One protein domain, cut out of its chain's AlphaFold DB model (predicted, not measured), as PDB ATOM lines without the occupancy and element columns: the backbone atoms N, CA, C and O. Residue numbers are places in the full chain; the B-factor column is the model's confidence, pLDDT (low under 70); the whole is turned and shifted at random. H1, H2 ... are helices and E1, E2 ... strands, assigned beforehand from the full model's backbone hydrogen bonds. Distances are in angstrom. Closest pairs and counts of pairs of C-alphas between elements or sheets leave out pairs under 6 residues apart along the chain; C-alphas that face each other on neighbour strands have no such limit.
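What this domain is: This is residues 5 to 107 of the 117 residues of the protein "ATP-dependent DNA helicase, UvrD/REP family protein" of Nitrococcus mobilis Nb-231 (UniProt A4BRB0). A long ribbon of two strands, E4 and E5, runs the length of the domain, and a small three-stranded sheet, E1, E2 and E3, packs crosswise on part of it. The short helix H1 sits where E3 and E5 come together, and the shorter H2 lies out in the turn at one end of the ribbon. The printed part has 103 residues, with the order H1, E1, E2, E3, E4, H2, E5; both sheets, E1 - E2 - E3 and E4 - E5, are antiparallel, and the class is mostly strand. The whole is compact, with a radius of gyration of the C-alphas of 13.4 A, and its C-alphas span 40 by 27 by 22 A.

Where its parts are: Start at residues 5 to 19, a long stretch with no named element. Then find C-alpha 20 at (140.178, 152.764, 184.120), where H1 begins, residues 20 to 25. Next come E1, residues 34 to 39, 15.8 A long, and E2, residues 42 to 47, 15.7 A long. E3 is residues 52 to 55. Look for C-alpha 66 at (141.265, 178.805, 197.808): from there E4 runs to residue 79, 33.0 A away, and it bends by 73 degrees at residue 69. H2 is residues 85 to 88. E5, residues 95 to 106, is 35.6 A long and ends at C-alpha 106, (141.357, 183.135, 194.962).

How they stand to each other: Begin with E4 and E5, antiparallel at 161 degrees, where N 66 and O 106 are 2.8 A apart and N 98 and O 76 are 2.9 A apart, both within hydrogen-bond range. E1, E2 and E3 form a meander, each strand the antiparallel neighbour of the one before. In the hairpin E1 and E2, look at N 37 and O 44, 2.9 A apart; in the hairpin E2 and E3, at N 45 and O 54, 2.8 A apart. E1 touches E4, the closest C-alphas being those of Leu 34 and Val 70, 5.2 A apart. E3 touches E5, closest at the C-alphas of Gly 54 and Val 99, 6.5 A apart. H1 only grazes the sheet of E1, E2 and E3; its closest C-alpha pair with E3 is Val 21 and Val 53, 5.9 A apart. H1 also touches E5, closest at the C-alphas of Leu 25 and Trp 97, 6.0 A apart. H2 is apart from H1, E1, E2 and E3. In H1 every O i to N i+4 pair is within hydrogen-bond range; H2 is too short for such a pair.

The domain as a whole: The two C-alphas farthest apart are those of Lys 18 and Pro 107, 40.5 A. The printed part has no cut, and no link is long. The mean pLDDT of the printed part is 95.0, and no printed residue is under 70.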
ATOM      1  N   SER A   5     157.080 169.737 186.837       89.75
ATOM      2  CA  SER A   5     157.668 169.558 188.174       89.75
ATOM      3  C   SER A   5     156.644 169.588 189.319       89.75
ATOM      4  O   SER A   5     156.963 169.192 190.445       89.75
ATOM      5  N   ASN A   6     155.422 170.060 189.045       92.88
ATOM      6  CA  ASN A   6     154.343 170.198 190.016       92.88
ATOM      7  C   ASN A   6     153.350 169.031 189.995       92.88
ATOM      8  O   ASN A   6     152.456 168.991 190.840       92.88
ATOM      9  N   VAL A   7     153.494 168.080 189.073       93.62
ATOM     10  CA  VAL A   7     152.624 166.906 188.953       93.62
ATOM     11  C   VAL A   7     153.424 165.616 189.116       93.62
ATOM     12  O   VAL A   7     154.628 165.570 188.878       93.62
ATOM     13  N   ASP A   8     152.759 164.556 189.563       94.25
ATOM     14  CA  ASP A   8     153.330 163.212 189.604       94.25
ATOM     15  C   ASP A   8     153.290 162.599 188.196       94.25
ATOM     16  O   ASP A   8     152.287 162.009 187.784       94.25
ATOM     17  N   LEU A   9     154.394 162.759 187.461       92.81
ATOM     18  CA  LEU A   9     154.552 162.292 186.077       92.81
ATOM     19  C   LEU A   9     154.367 160.772 185.934       92.81
ATOM     20  O   LEU A   9     153.953 160.296 184.882       92.81
ATOM     21  N   GLY A  10     154.649 160.003 186.991       93.12
ATOM     22  CA  GLY A  10     154.580 158.541 186.984       93.12
ATOM     23  C   GLY A  10     153.225 157.969 187.393       93.12
ATOM     24  O   GLY A  10     153.080 156.744 187.423       93.12
ATOM     25  N   HIS A  11     152.242 158.814 187.732       95.00
ATOM     26  CA  HIS A  11     150.993 158.369 188.346       95.00
ATOM     27  C   HIS A  11     150.286 157.282 187.526       95.00
ATOM     28  O   HIS A  11     150.114 156.169 188.024       95.00
ATOM     29  N   ALA A  12     149.912 157.581 186.279       96.81
ATOM     30  CA  ALA A  12     149.196 156.640 185.416       96.81
ATOM     31  C   ALA A  12     150.076 155.446 185.007       96.81
ATOM     32  O   ALA A  12     149.596 154.313 184.950       96.81
ATOM     33  N   GLY A  13     151.385 155.672 184.842       96.88
ATOM     34  CA  GLY A  13     152.362 154.625 184.547       96.88
ATOM     35  C   GLY A  13     152.435 153.519 185.605       96.88
ATOM     36  O   GLY A  13     152.782 152.386 185.285       96.88
ATOM     37  N   CYS A  14     152.051 153.793 186.857       96.75
ATOM     38  CA  CYS A  14     152.021 152.800 187.940       96.75
ATOM     39  C   CYS A  14     150.817 151.837 187.889       96.75
ATOM     40  O   CYS A  14     150.734 150.916 188.709       96.75
ATOM     41  N   PHE A  15     149.871 152.032 186.965       97.25
ATOM     42  CA  PHE A  15     148.673 151.204 186.824       97.25
ATOM     43  C   PHE A  15     148.780 150.271 185.620       97.25
ATOM     44  O   PHE A  15     149.293 150.642 184.568       97.25
ATOM     45  N   ALA A  16     148.255 149.049 185.757       96.50
ATOM     46  CA  ALA A  16     148.202 148.097 184.648       96.50
ATOM     47  C   ALA A  16     147.352 148.647 183.488       96.50
ATOM     48  O   ALA A  16     146.354 149.320 183.737       96.50
ATOM     49  N   ALA A  17     147.690 148.304 182.243       94.75
ATOM     50  CA  ALA A  17     147.074 148.865 181.030       94.75
ATOM     51  C   ALA A  17     145.530 148.799 180.986       94.75
ATOM     52  O   ALA A  17     144.887 149.671 180.414       94.75
ATOM     53  N   LYS A  18     144.916 147.789 181.619       94.81
ATOM     54  CA  LYS A  18     143.450 147.611 181.658       94.81
ATOM     55  C   LYS A  18     142.741 148.445 182.736       94.81
ATOM     56  O   LYS A  18     141.520 148.366 182.850       94.81
ATOM     57  N   GLN A  19     143.473 149.203 183.553       95.00
ATOM     58  CA  GLN A  19     142.884 150.025 184.609       95.00
ATOM     59  C   GLN A  19     142.137 151.242 184.028       95.00
ATOM     60  O   GLN A  19     142.602 151.823 183.043       95.00
ATOM     61  N   PRO A  20     141.024 151.687 184.649       93.50
ATOM     62  CA  PRO A  20     140.178 152.764 184.120       93.50
ATOM     63  C   PRO A  20     140.895 154.094 183.864       93.50
ATOM     64  O   PRO A  20     140.470 154.851 182.993       93.50
ATOM     65  N   VAL A  21     141.984 154.371 184.588       95.56
ATOM     66  CA  VAL A  21     142.777 155.603 184.449       95.56
ATOM     67  C   VAL A  21     143.261 155.824 183.015       95.56
ATOM     68  O   VAL A  21     143.145 156.934 182.512       95.56
ATOM     69  N   HIS A  22     143.695 154.768 182.318       96.94
ATOM     70  CA  HIS A  22     144.221 154.868 180.950       96.94
ATOM     71  C   HIS A  22     143.133 155.237 179.941       96.94
ATOM     72  O   HIS A  22     143.319 156.151 179.143       96.94
ATOM     73  N   ARG A  23     141.964 154.587 180.030       96.06
ATOM     74  CA  ARG A  23     140.796 154.925 179.198       96.06
ATOM     75  C   ARG A  23     140.290 156.336 179.491       96.06
ATOM     76  O   ARG A  23     139.910 157.053 178.576       96.06
ATOM     77  N   THR A  24     140.270 156.719 180.763       96.88
ATOM     78  CA  THR A  24     139.805 158.049 181.168       96.88
ATOM     79  C   THR A  24     140.735 159.116 180.603       96.88
ATOM     80  O   THR A  24     140.281 160.050 179.957       96.88
ATOM     81  N   LEU A  25     142.047 158.942 180.760       96.44
ATOM     82  CA  LEU A  25     143.040 159.880 180.244       96.44
ATOM     83  C   LEU A  25     143.044 159.997 178.716       96.44
ATOM     84  O   LEU A  25     143.324 161.079 178.219       96.44
ATOM     85  N   SER A  26     142.692 158.941 177.973       94.75
ATOM     86  CA  SER A  26     142.539 159.032 176.511       94.75
ATOM     87  C   SER A  26     141.287 159.796 176.062       94.75
ATOM     88  O   SER A  26     141.134 160.055 174.874       94.75
ATOM     89  N   GLN A  27     140.363 160.087 176.981       95.31
ATOM     90  CA  GLN A  27     139.122 160.822 176.712       95.31
ATOM     91  C   GLN A  27     139.170 162.264 177.226       95.31
ATOM     92  O   GLN A  27     138.409 163.099 176.749       95.31
ATOM     93  N   VAL A  28     140.056 162.549 178.183       96.50
ATOM     94  CA  VAL A  28     140.261 163.897 178.713       96.50
ATOM     95  C   VAL A  28     140.829 164.811 177.627       96.50
ATOM     96  O   VAL A  28     141.764 164.444 176.917       96.50
ATOM     97  N   SER A  29     140.283 166.018 177.534       96.94
ATOM     98  CA  SER A  29     140.651 167.041 176.559       96.94
ATOM     99  C   SER A  29     141.009 168.370 177.225       96.94
ATOM    100  O   SER A  29     140.747 168.602 178.404       96.94
ATOM    101  N   TYR A  30     141.643 169.259 176.456       97.50
ATOM    102  CA  TYR A  30     141.894 170.638 176.880       97.50
ATOM    103  C   TYR A  30     140.599 171.318 177.338       97.50
ATOM    104  O   TYR A  30     139.578 171.228 176.661       97.50
ATOM    105  N   GLY A  31     140.666 172.042 178.455       97.88
ATOM    106  CA  GLY A  31     139.534 172.781 179.004       97.88
ATOM    107  C   GLY A  31     138.603 171.957 179.893       97.88
ATOM    108  O   GLY A  31     137.835 172.567 180.633       97.88
ATOM    109  N   ASP A  32     138.710 170.624 179.899       98.25
ATOM    110  CA  ASP A  32     137.895 169.776 180.772       98.25
ATOM    111  C   ASP A  32     138.076 170.163 182.241       98.25
ATOM    112  O   ASP A  32     139.193 170.397 182.720       98.25
ATOM    113  N   GLU A  33     136.964 170.206 182.968       98.31
ATOM    114  CA  GLU A  33     136.971 170.486 184.396       98.31
ATOM    115  C   GLU A  33     137.465 169.285 185.201       98.31
ATOM    116  O   GLU A  33     137.105 168.127 184.963       98.31
ATOM    117  N   LEU A  34     138.266 169.589 186.217       98.25
ATOM    118  CA  LEU A  34     138.741 168.630 187.199       98.25
ATOM    119  C   LEU A  34     138.385 169.109 188.609       98.25
ATOM    120  O   LEU A  34     138.110 170.280 188.857       98.25
ATOM    121  N   ALA A  35     138.474 168.197 189.565       97.62
ATOM    122  CA  ALA A  35     138.499 168.508 190.982       97.62
ATOM    123  C   ALA A  35     139.909 168.277 191.533       97.62
ATOM    124  O   ALA A  35     140.510 167.226 191.298       97.62
ATOM    125  N   LEU A  36     140.424 169.235 192.308       97.19
ATOM    126  CA  LEU A  36     141.584 169.009 193.166       97.19
ATOM    127  C   LEU A  36     141.091 168.553 194.542       97.19
ATOM    128  O   LEU A  36     140.559 169.352 195.309       97.19
ATOM    129  N   VAL A  37     141.287 167.275 194.857       96.69
ATOM    130  CA  VAL A  37     140.907 166.690 196.148       96.69
ATOM    131  C   VAL A  37     142.151 166.505 197.005       96.69
ATOM    132  O   VAL A  37     143.097 165.821 196.608       96.69
ATOM    133  N   ILE A  38     142.146 167.119 198.188       94.12
ATOM    134  CA  ILE A  38     143.242 167.038 199.153       94.12
ATOM    135  C   ILE A  38     142.795 166.166 200.330       94.12
ATOM    136  O   ILE A  38     141.814 166.469 201.002       94.12
ATOM    137  N   THR A  39     143.507 165.066 200.576       93.19
ATOM    138  CA  THR A  39     143.247 164.144 201.694       93.19
ATOM    139  C   THR A  39     144.567 163.786 202.367       93.19
ATOM    140  O   THR A  39     145.345 162.973 201.856       93.19
ATOM    141  N   GLY A  40     144.846 164.426 203.506       90.94
ATOM    142  CA  GLY A  40     146.170 164.389 204.129       90.94
ATOM    143  C   GLY A  40     147.231 164.929 203.165       90.94
ATOM    144  O   GLY A  40     147.093 166.023 202.625       90.94
ATOM    145  N   GLU A  41     148.266 164.134 202.887       88.38
ATOM    146  CA  GLU A  41     149.317 164.496 201.922       88.38
ATOM    147  C   GLU A  41     148.934 164.256 200.453       88.38
ATOM    148  O   GLU A  41     149.659 164.664 199.541       88.38
ATOM    149  N   ARG A  42     147.828 163.549 200.186       91.88
ATOM    150  CA  ARG A  42     147.422 163.217 198.816       91.88
ATOM    151  C   ARG A  42     146.715 164.410 198.198       91.88
ATOM    152  O   ARG A  42     145.736 164.896 198.749       91.88
ATOM    153  N   ARG A  43     147.203 164.846 197.039       96.25
ATOM    154  CA  ARG A  43     146.631 165.937 196.246       96.25
ATOM    155  C   ARG A  43     146.290 165.385 194.873       96.25
ATOM    156  O   ARG A  43     147.172 165.223 194.034       96.25
ATOM    157  N   GLU A  44     145.040 164.995 194.691       97.62
ATOM    158  CA  GLU A  44     144.583 164.218 193.541       97.62
ATOM    159  C   GLU A  44     143.807 165.094 192.565       97.62
ATOM    160  O   GLU A  44     142.964 165.888 192.973       97.62
ATOM    161  N   LEU A  45     144.086 164.919 191.276       97.81
ATOM    162  CA  LEU A  45     143.328 165.503 190.179       97.81
ATOM    163  C   LEU A  45     142.306 164.468 189.730       97.81
ATOM    164  O   LEU A  45     142.677 163.368 189.310       97.81
ATOM    165  N   ARG A  46     141.027 164.804 189.857       98.00
ATOM    166  CA  ARG A  46     139.918 163.901 189.554       98.00
ATOM    167  C   ARG A  46     139.044 164.468 188.455       98.00
ATOM    168  O   ARG A  46     138.810 165.669 188.433       98.00
ATOM    169  N   THR A  47     138.531 163.608 187.584       97.50
ATOM    170  CA  THR A  47     137.417 163.993 186.711       97.50
ATOM    171  C   THR A  47     136.166 164.259 187.546       97.50
ATOM    172  O   THR A  47     136.081 163.833 188.704       97.50
ATOM    173  N   LEU A  48     135.157 164.903 186.956       95.81
ATOM    174  CA  LEU A  48     133.861 165.106 187.615       95.81
ATOM    175  C   LEU A  48     133.156 163.782 187.970       95.81
ATOM    176  O   LEU A  48     132.361 163.732 188.902       95.81
ATOM    177  N   GLN A  49     133.498 162.685 187.288       94.44
ATOM    178  CA  GLN A  49     133.028 161.326 187.587       94.44
ATOM    179  C   GLN A  49     133.829 160.649 188.718       94.44
ATOM    180  O   GLN A  49     133.602 159.484 189.034       94.44
ATOM    181  N   GLY A  50     134.785 161.356 189.328       94.75
ATOM    182  CA  GLY A  50     135.540 160.910 190.500       94.75
ATOM    183  C   GLY A  50     136.784 160.068 190.204       94.75
ATOM    184  O   GLY A  50     137.465 159.659 191.152       94.75
ATOM    185  N   VAL A  51     137.116 159.831 188.929       95.88
ATOM    186  CA  VAL A  51     138.297 159.050 188.526       95.88
ATOM    187  C   VAL A  51     139.558 159.886 188.702       95.88
ATOM    188  O   VAL A  51     139.642 161.001 188.197       95.88
ATOM    189  N   VAL A  52     140.561 159.342 189.394       97.19
ATOM    190  CA  VAL A  52     141.869 159.993 189.539       97.19
ATOM    191  C   VAL A  52     142.630 159.886 188.219       97.19
ATOM    192  O   VAL A  52     142.942 158.787 187.770       97.19
ATOM    193  N   VAL A  53     142.934 161.035 187.620       96.94
ATOM    194  CA  VAL A  53     143.683 161.156 186.355       96.94
ATOM    195  C   VAL A  53     145.105 161.668 186.570       96.94
ATOM    196  O   VAL A  53     145.943 161.612 185.677       96.94
ATOM    197  N   GLY A  54     145.420 162.131 187.778       96.38
ATOM    198  CA  GLY A  54     146.756 162.580 188.130       96.38
ATOM    199  C   GLY A  54     146.866 162.950 189.599       96.38
ATOM    200  O   GLY A  54     145.894 162.918 190.358       96.38
ATOM    201  N   LYS A  55     148.074 163.325 190.008       97.00
ATOM    202  CA  LYS A  55     148.350 163.868 191.340       97.00
ATOM    203  C   LYS A  55     149.265 165.069 191.211       97.00
ATOM    204  O   LYS A  55     150.096 165.110 190.306       97.00
ATOM    205  N   LEU A  56     149.153 166.019 192.131       96.38
ATOM    206  CA  LEU A  56     150.217 166.999 192.309       96.38
ATOM    207  C   LEU A  56     151.421 166.304 192.950       96.38
ATOM    208  O   LEU A  56     151.268 165.443 193.822       96.38
ATOM    209  N   ALA A  57     152.623 166.682 192.527       94.12
ATOM    210  CA  ALA A  57     153.848 166.210 193.152       94.12
ATOM    211  C   ALA A  57     153.857 166.611 194.635       94.12
ATOM    212  O   ALA A  57     153.396 167.694 194.994       94.12
ATOM    213  N   ARG A  58     154.447 165.784 195.507       91.38
ATOM    214  CA  ARG A  58     154.551 166.104 196.947       91.38
ATOM    215  C   ARG A  58     155.235 167.450 197.207       91.38
ATOM    216  O   ARG A  58     154.823 168.183 198.096       91.38
ATOM    217  N   LYS A  59     156.237 167.781 196.388       90.81
ATOM    218  CA  LYS A  59     156.987 169.047 196.438       90.81
ATOM    219  C   LYS A  59     156.267 170.234 195.791       90.81
ATOM    220  O   LYS A  59     156.811 171.332 195.786       90.81
ATOM    221  N   ALA A  60     155.101 170.030 195.176       92.19
ATOM    222  CA  ALA A  60     154.377 171.117 194.537       92.19
ATOM    223  C   ALA A  60     153.920 172.122 195.601       92.19
ATOM    224  O   ALA A  60     153.178 171.776 196.524       92.19
ATOM    225  N   VAL A  61     154.350 173.371 195.458       89.31
ATOM    226  CA  VAL A  61     153.913 174.479 196.308       89.31
ATOM    227  C   VAL A  61     152.836 175.239 195.550       89.31
ATOM    228  O   VAL A  61     153.072 175.710 194.438       89.31
ATOM    229  N   LEU A  62     151.642 175.314 196.134       89.50
ATOM    230  CA  LEU A  62     150.571 176.159 195.620       89.50
ATOM    231  C   LEU A  62     150.605 177.502 196.359       89.50
ATOM    232  O   LEU A  62     150.877 177.505 197.562       89.50
ATOM    233  N   PRO A  63     150.324 178.622 195.673       89.38
ATOM    234  CA  PRO A  63     150.022 179.884 196.335       89.38
ATOM    235  C   PRO A  63     148.942 179.713 197.408       89.38
ATOM    236  O   PRO A  63     148.054 178.867 197.266       89.38
ATOM    237  N   SER A  64     149.007 180.526 198.461       88.88
ATOM    238  CA  SER A  64     147.965 180.566 199.484       88.88
ATOM    239  C   SER A  64     146.628 181.032 198.901       88.88
ATOM    240  O   SER A  64     146.568 181.785 197.926       88.88
ATOM    241  N   GLY A  65     145.545 180.580 199.527       91.88
ATOM    242  CA  GLY A  65     144.179 180.873 199.120       91.88
ATOM    243  C   GLY A  65     143.409 179.626 198.703       91.88
ATOM    244  O   GLY A  65     143.869 178.490 198.834       91.88
ATOM    245  N   ARG A  66     142.210 179.855 198.179       92.75
ATOM    246  CA  ARG A  66     141.265 178.805 197.808       92.75
ATOM    247  C   ARG A  66     141.313 178.548 196.313       92.75
ATOM    248  O   ARG A  66     141.098 179.458 195.516       92.75
ATOM    249  N   VAL A  67     141.522 177.294 195.925       94.69
ATOM    250  CA  VAL A  67     141.363 176.867 194.529       94.69
ATOM    251  C   VAL A  67     139.882 176.952 194.162       94.69
ATOM    252  O   VAL A  67     139.051 176.308 194.797       94.69
ATOM    253  N   THR A  68     139.545 177.765 193.164       95.81
ATOM    254  CA  THR A  68     138.160 177.972 192.706       95.81
ATOM    255  C   THR A  68     137.864 177.274 191.391       95.81
ATOM    256  O   THR A  68     136.702 177.028 191.093       95.81
ATOM    257  N   GLN A  69     138.894 176.966 190.604       96.94
ATOM    258  CA  GLN A  69     138.748 176.275 189.332       96.94
ATOM    259  C   GLN A  69     139.991 175.439 189.041       96.94
ATOM    260  O   GLN A  69     141.120 175.874 189.294       96.94
ATOM    261  N   VAL A  70     139.765 174.251 188.488       97.94
ATOM    262  CA  VAL A  70     140.800 173.355 187.981       97.94
ATOM    263  C   VAL A  70     140.364 172.907 186.597       97.94
ATOM    264  O   VAL A  70     139.309 172.298 186.452       97.94
ATOM    265  N   THR A  71     141.169 173.204 185.585       98.31
ATOM    266  CA  THR A  71     140.920 172.755 184.211       98.31
ATOM    267  C   THR A  71     142.143 172.056 183.653       98.31
ATOM    268  O   THR A  71     143.266 172.275 184.113       98.31
ATOM    269  N   VAL A  72     141.943 171.212 182.653       98.00
ATOM    270  CA  VAL A  72     143.039 170.622 181.886       98.00
ATOM    271  C   VAL A  72     143.661 171.697 181.006       98.00
ATOM    272  O   VAL A  72     143.007 172.259 180.133       98.00
ATOM    273  N   GLU A  73     144.943 171.972 181.228       97.06
ATOM    274  CA  GLU A  73     145.730 172.879 180.390       97.06
ATOM    275  C   GLU A  73     146.410 172.140 179.243       97.06
ATOM    276  O   GLU A  73     146.583 172.681 178.158       97.06
ATOM    277  N   SER A  74     146.839 170.904 179.481       96.00
ATOM    278  CA  SER A  74     147.370 170.039 178.431       96.00
ATOM    279  C   SER A  74     147.288 168.577 178.835       96.00
ATOM    280  O   SER A  74     147.303 168.232 180.020       96.00
ATOM    281  N   VAL A  75     147.231 167.725 177.816       96.19
ATOM    282  CA  VAL A  75     147.364 166.277 177.933       96.19
ATOM    283  C   VAL A  75     148.669 165.900 177.246       96.19
ATOM    284  O   VAL A  75     148.907 166.289 176.104       96.19
ATOM    285  N   MET A  76     149.546 165.200 177.955       94.88
ATOM    286  CA  MET A  76     150.886 164.867 177.480       94.88
ATOM    287  C   MET A  76     151.071 163.363 177.421       94.88
ATOM    288  O   MET A  76     150.663 162.647 178.336       94.88
ATOM    289  N   HIS A  77     151.725 162.902 176.360       94.94
ATOM    290  CA  HIS A  77     152.218 161.539 176.290       94.94
ATOM    291  C   HIS A  77     153.522 161.436 177.078       94.94
ATOM    292  O   HIS A  77     154.393 162.302 176.967       94.94
ATOM    293  N   TRP A  78     153.662 160.382 177.869       95.56
ATOM    294  CA  TRP A  78     154.849 160.108 178.663       95.56
ATOM    295  C   TRP A  78     155.288 158.660 178.479       95.56
ATOM    296  O   TRP A  78     154.505 157.802 178.074       95.56
ATOM    297  N   SER A  79     156.554 158.383 178.774       95.38
ATOM    298  CA  SER A  79     157.109 157.040 178.650       95.38
ATOM    299  C   SER A  79     158.103 156.742 179.759       95.38
ATOM    300  O   SER A  79     158.675 157.649 180.372       95.38
ATOM    301  N   ARG A  80     158.354 155.450 179.984       96.25
ATOM    302  CA  ARG A  80     159.379 154.961 180.913       96.25
ATOM    303  C   ARG A  80     160.750 155.565 180.612       96.25
ATOM    304  O   ARG A  80     161.493 155.849 181.544       96.25
ATOM    305  N   LEU A  81     161.068 155.802 179.338       94.62
ATOM    306  CA  LEU A  81     162.345 156.384 178.912       94.62
ATOM    307  C   LEU A  81     162.553 157.816 179.430       94.62
ATOM    308  O   LEU A  81     163.689 158.224 179.639       94.62
ATOM    309  N   HIS A  82     161.472 158.560 179.679       90.50
ATOM    310  CA  HIS A  82     161.521 159.914 180.242       90.50
ATOM    311  C   HIS A  82     161.432 159.937 181.778       90.50
ATOM    312  O   HIS A  82     161.378 161.005 182.385       90.50
ATOM    313  N   THR A  83     161.371 158.775 182.430       90.25
ATOM    314  CA  THR A  83     161.282 158.654 183.888       90.25
ATOM    315  C   THR A  83     162.630 158.248 184.471       90.25
ATOM    316  O   THR A  83     163.333 157.424 183.894       90.25
ATOM    317  N   ASP A  84     162.957 158.787 185.646       89.94
ATOM    318  CA  ASP A  84     164.125 158.369 186.424       89.94
ATOM    319  C   ASP A  84     164.133 156.832 186.623       89.94
ATOM    320  O   ASP A  84     163.113 156.281 187.072       89.94
ATOM    321  N   PRO A  85     165.237 156.130 186.292       92.75
ATOM    322  CA  PRO A  85     165.377 154.686 186.479       92.75
ATOM    323  C   PRO A  85     164.982 154.174 187.869       92.75
ATOM    324  O   PRO A  85     164.390 153.094 187.975       92.75
ATOM    325  N   ASP A  86     165.201 154.956 188.929       92.12
ATOM    326  CA  ASP A  86     164.846 154.573 190.303       92.12
ATOM    327  C   ASP A  86     163.331 154.392 190.494       92.12
ATOM    328  O   ASP A  86     162.864 153.676 191.387       92.12
ATOM    329  N   HIS A  87     162.527 154.995 189.619       89.12
ATOM    330  CA  HIS A  87     161.075 154.871 189.621       89.12
ATOM    331  C   HIS A  87     160.547 153.782 188.677       89.12
ATOM    332  O   HIS A  87     159.371 153.420 188.781       89.12
ATOM    333  N   HIS A  88     161.386 153.190 187.814       93.19
ATOM    334  CA  HIS A  88     160.945 152.214 186.803       93.19
ATOM    335  C   HIS A  88     160.290 150.976 187.410       93.19
ATOM    336  O   HIS A  88     159.306 150.485 186.866       93.19
ATOM    337  N   ARG A  89     160.761 150.516 188.577       94.38
ATOM    338  CA  ARG A  89     160.226 149.323 189.267       94.38
ATOM    339  C   ARG A  89     158.741 149.427 189.620       94.38
ATOM    340  O   ARG A  89     158.094 148.411 189.854       94.38
ATOM    341  N   ARG A  90     158.205 150.647 189.717       94.38
ATOM    342  CA  ARG A  90     156.792 150.898 190.040       94.38
ATOM    343  C   ARG A  90     155.909 150.990 188.797       94.38
ATOM    344  O   ARG A  90     154.690 150.887 188.932       94.38
ATOM    345  N   LEU A  91     156.504 151.195 187.622       96.62
ATOM    346  CA  LEU A  91     155.782 151.324 186.363       96.62
ATOM    347  C   LEU A  91     155.278 149.953 185.901       96.62
ATOM    348  O   LEU A  91     155.965 148.942 186.021       96.62
ATOM    349  N   ARG A  92     154.060 149.926 185.368       97.44
ATOM    350  CA  ARG A  92     153.370 148.725 184.874       97.44
ATOM    351  C   ARG A  92     153.064 148.781 183.380       97.44
ATOM    352  O   ARG A  92     152.549 147.812 182.833       97.44
ATOM    353  N   VAL A  93     153.347 149.916 182.751       97.31
ATOM    354  CA  VAL A  93     153.241 150.159 181.312       97.31
ATOM    355  C   VAL A  93     154.472 150.935 180.847       97.31
ATOM    356  O   VAL A  93     155.175 151.538 181.668       97.31
ATOM    357  N   ASP A  94     154.766 150.869 179.553       97.00
ATOM    358  CA  ASP A  94     155.912 151.564 178.955       97.00
ATOM    359  C   ASP A  94     155.569 153.011 178.596       97.00
ATOM    360  O   ASP A  94     156.433 153.882 178.673       97.00
ATOM    361  N   GLU A  95     154.300 153.269 178.279       96.75
ATOM    362  CA  GLU A  95     153.777 154.554 177.825       96.75
ATOM    363  C   GLU A  95     152.417 154.839 178.467       96.75
ATOM    364  O   GLU A  95     151.653 153.915 178.771       96.75
ATOM    365  N   TRP A  96     152.133 156.112 178.734       97.06
ATOM    366  CA  TRP A  96     150.871 156.557 179.322       97.06
ATOM    367  C   TRP A  96     150.606 158.036 179.039       97.06
ATOM    368  O   TRP A  96     151.519 158.820 178.792       97.06
ATOM    369  N   TRP A  97     149.340 158.433 179.135       96.94
ATOM    370  CA  TRP A  97     148.937 159.837 179.116       96.94
ATOM    371  C   TRP A  97     149.004 160.450 180.518       96.94
ATOM    372  O   TRP A  97     148.886 159.755 181.526       96.94
ATOM    373  N   MET A  98     149.165 161.764 180.601       95.69
ATOM    374  CA  MET A  98     149.077 162.533 181.843       95.69
ATOM    375  C   MET A  98     148.472 163.912 181.583       95.69
ATOM    376  O   MET A  98     148.513 164.409 180.461       95.69
ATOM    377  N   VAL A  99     147.949 164.550 182.629       95.81
ATOM    378  CA  VAL A  99     147.367 165.897 182.550       95.81
ATOM    379  C   VAL A  99     148.238 166.920 183.272       95.81
ATOM    380  O   VAL A  99     148.711 166.673 184.384       95.81
ATOM    381  N   LEU A 100     148.406 168.096 182.669       95.94
ATOM    382  CA  LEU A 100     148.825 169.301 183.379       95.94
ATOM    383  C   LEU A 100     147.589 170.164 183.641       95.94
ATOM    384  O   LEU A 100     146.907 170.541 182.686       95.94
ATOM    385  N   PRO A 101     147.280 170.493 184.905       96.75
ATOM    386  CA  PRO A 101     146.140 171.339 185.211       96.75
ATOM    387  C   PRO A 101     146.514 172.828 185.232       96.75
ATOM    388  O   PRO A 101     147.600 173.228 185.671       96.75
ATOM    389  N   ARG A 102     145.555 173.673 184.867       96.38
ATOM    390  CA  ARG A 102     145.506 175.082 185.253       96.38
ATOM    391  C   ARG A 102     144.690 175.202 186.536       96.38
ATOM    392  O   ARG A 102     143.597 174.656 186.635       96.38
ATOM    393  N   LEU A 103     145.225 175.935 187.510       95.94
ATOM    394  CA  LEU A 103     144.537 176.262 188.759       95.94
ATOM    395  C   LEU A 103     144.243 177.759 188.799       95.94
ATOM    396  O   LEU A 103     145.152 178.564 188.579       95.94
ATOM    397  N   VAL A 104     143.007 178.117 189.134       95.62
ATOM    398  CA  VAL A 104     142.641 179.474 189.555       95.62
ATOM    399  C   VAL A 104     142.538 179.469 191.072       95.62
ATOM    400  O   VAL A 104     141.803 178.666 191.647       95.62
ATOM    401  N   ILE A 105     143.304 180.347 191.717       94.56
ATOM    402  CA  ILE A 105     143.377 180.452 193.172       94.56
ATOM    403  C   ILE A 105     142.897 181.843 193.555       94.56
ATOM    404  O   ILE A 105     143.485 182.839 193.135       94.56
ATOM    405  N   LYS A 106     141.826 181.903 194.342       94.06
ATOM    406  CA  LYS A 106     141.357 183.135 194.962       94.06
ATOM    407  C   LYS A 106     142.136 183.350 196.264       94.06
ATOM    408  O   LYS A 106     142.036 182.498 197.150       94.06
ATOM    409  N   PRO A 107     142.878 184.458 196.407       90.69
ATOM    410  CA  PRO A 107     143.561 184.791 197.651       90.69
ATOM    411  C   PRO A 107     142.574 184.896 198.816       90.69
ATOM    412  O   PRO A 107     141.440 185.350 198.647       90.69
TER     413      PRO A 107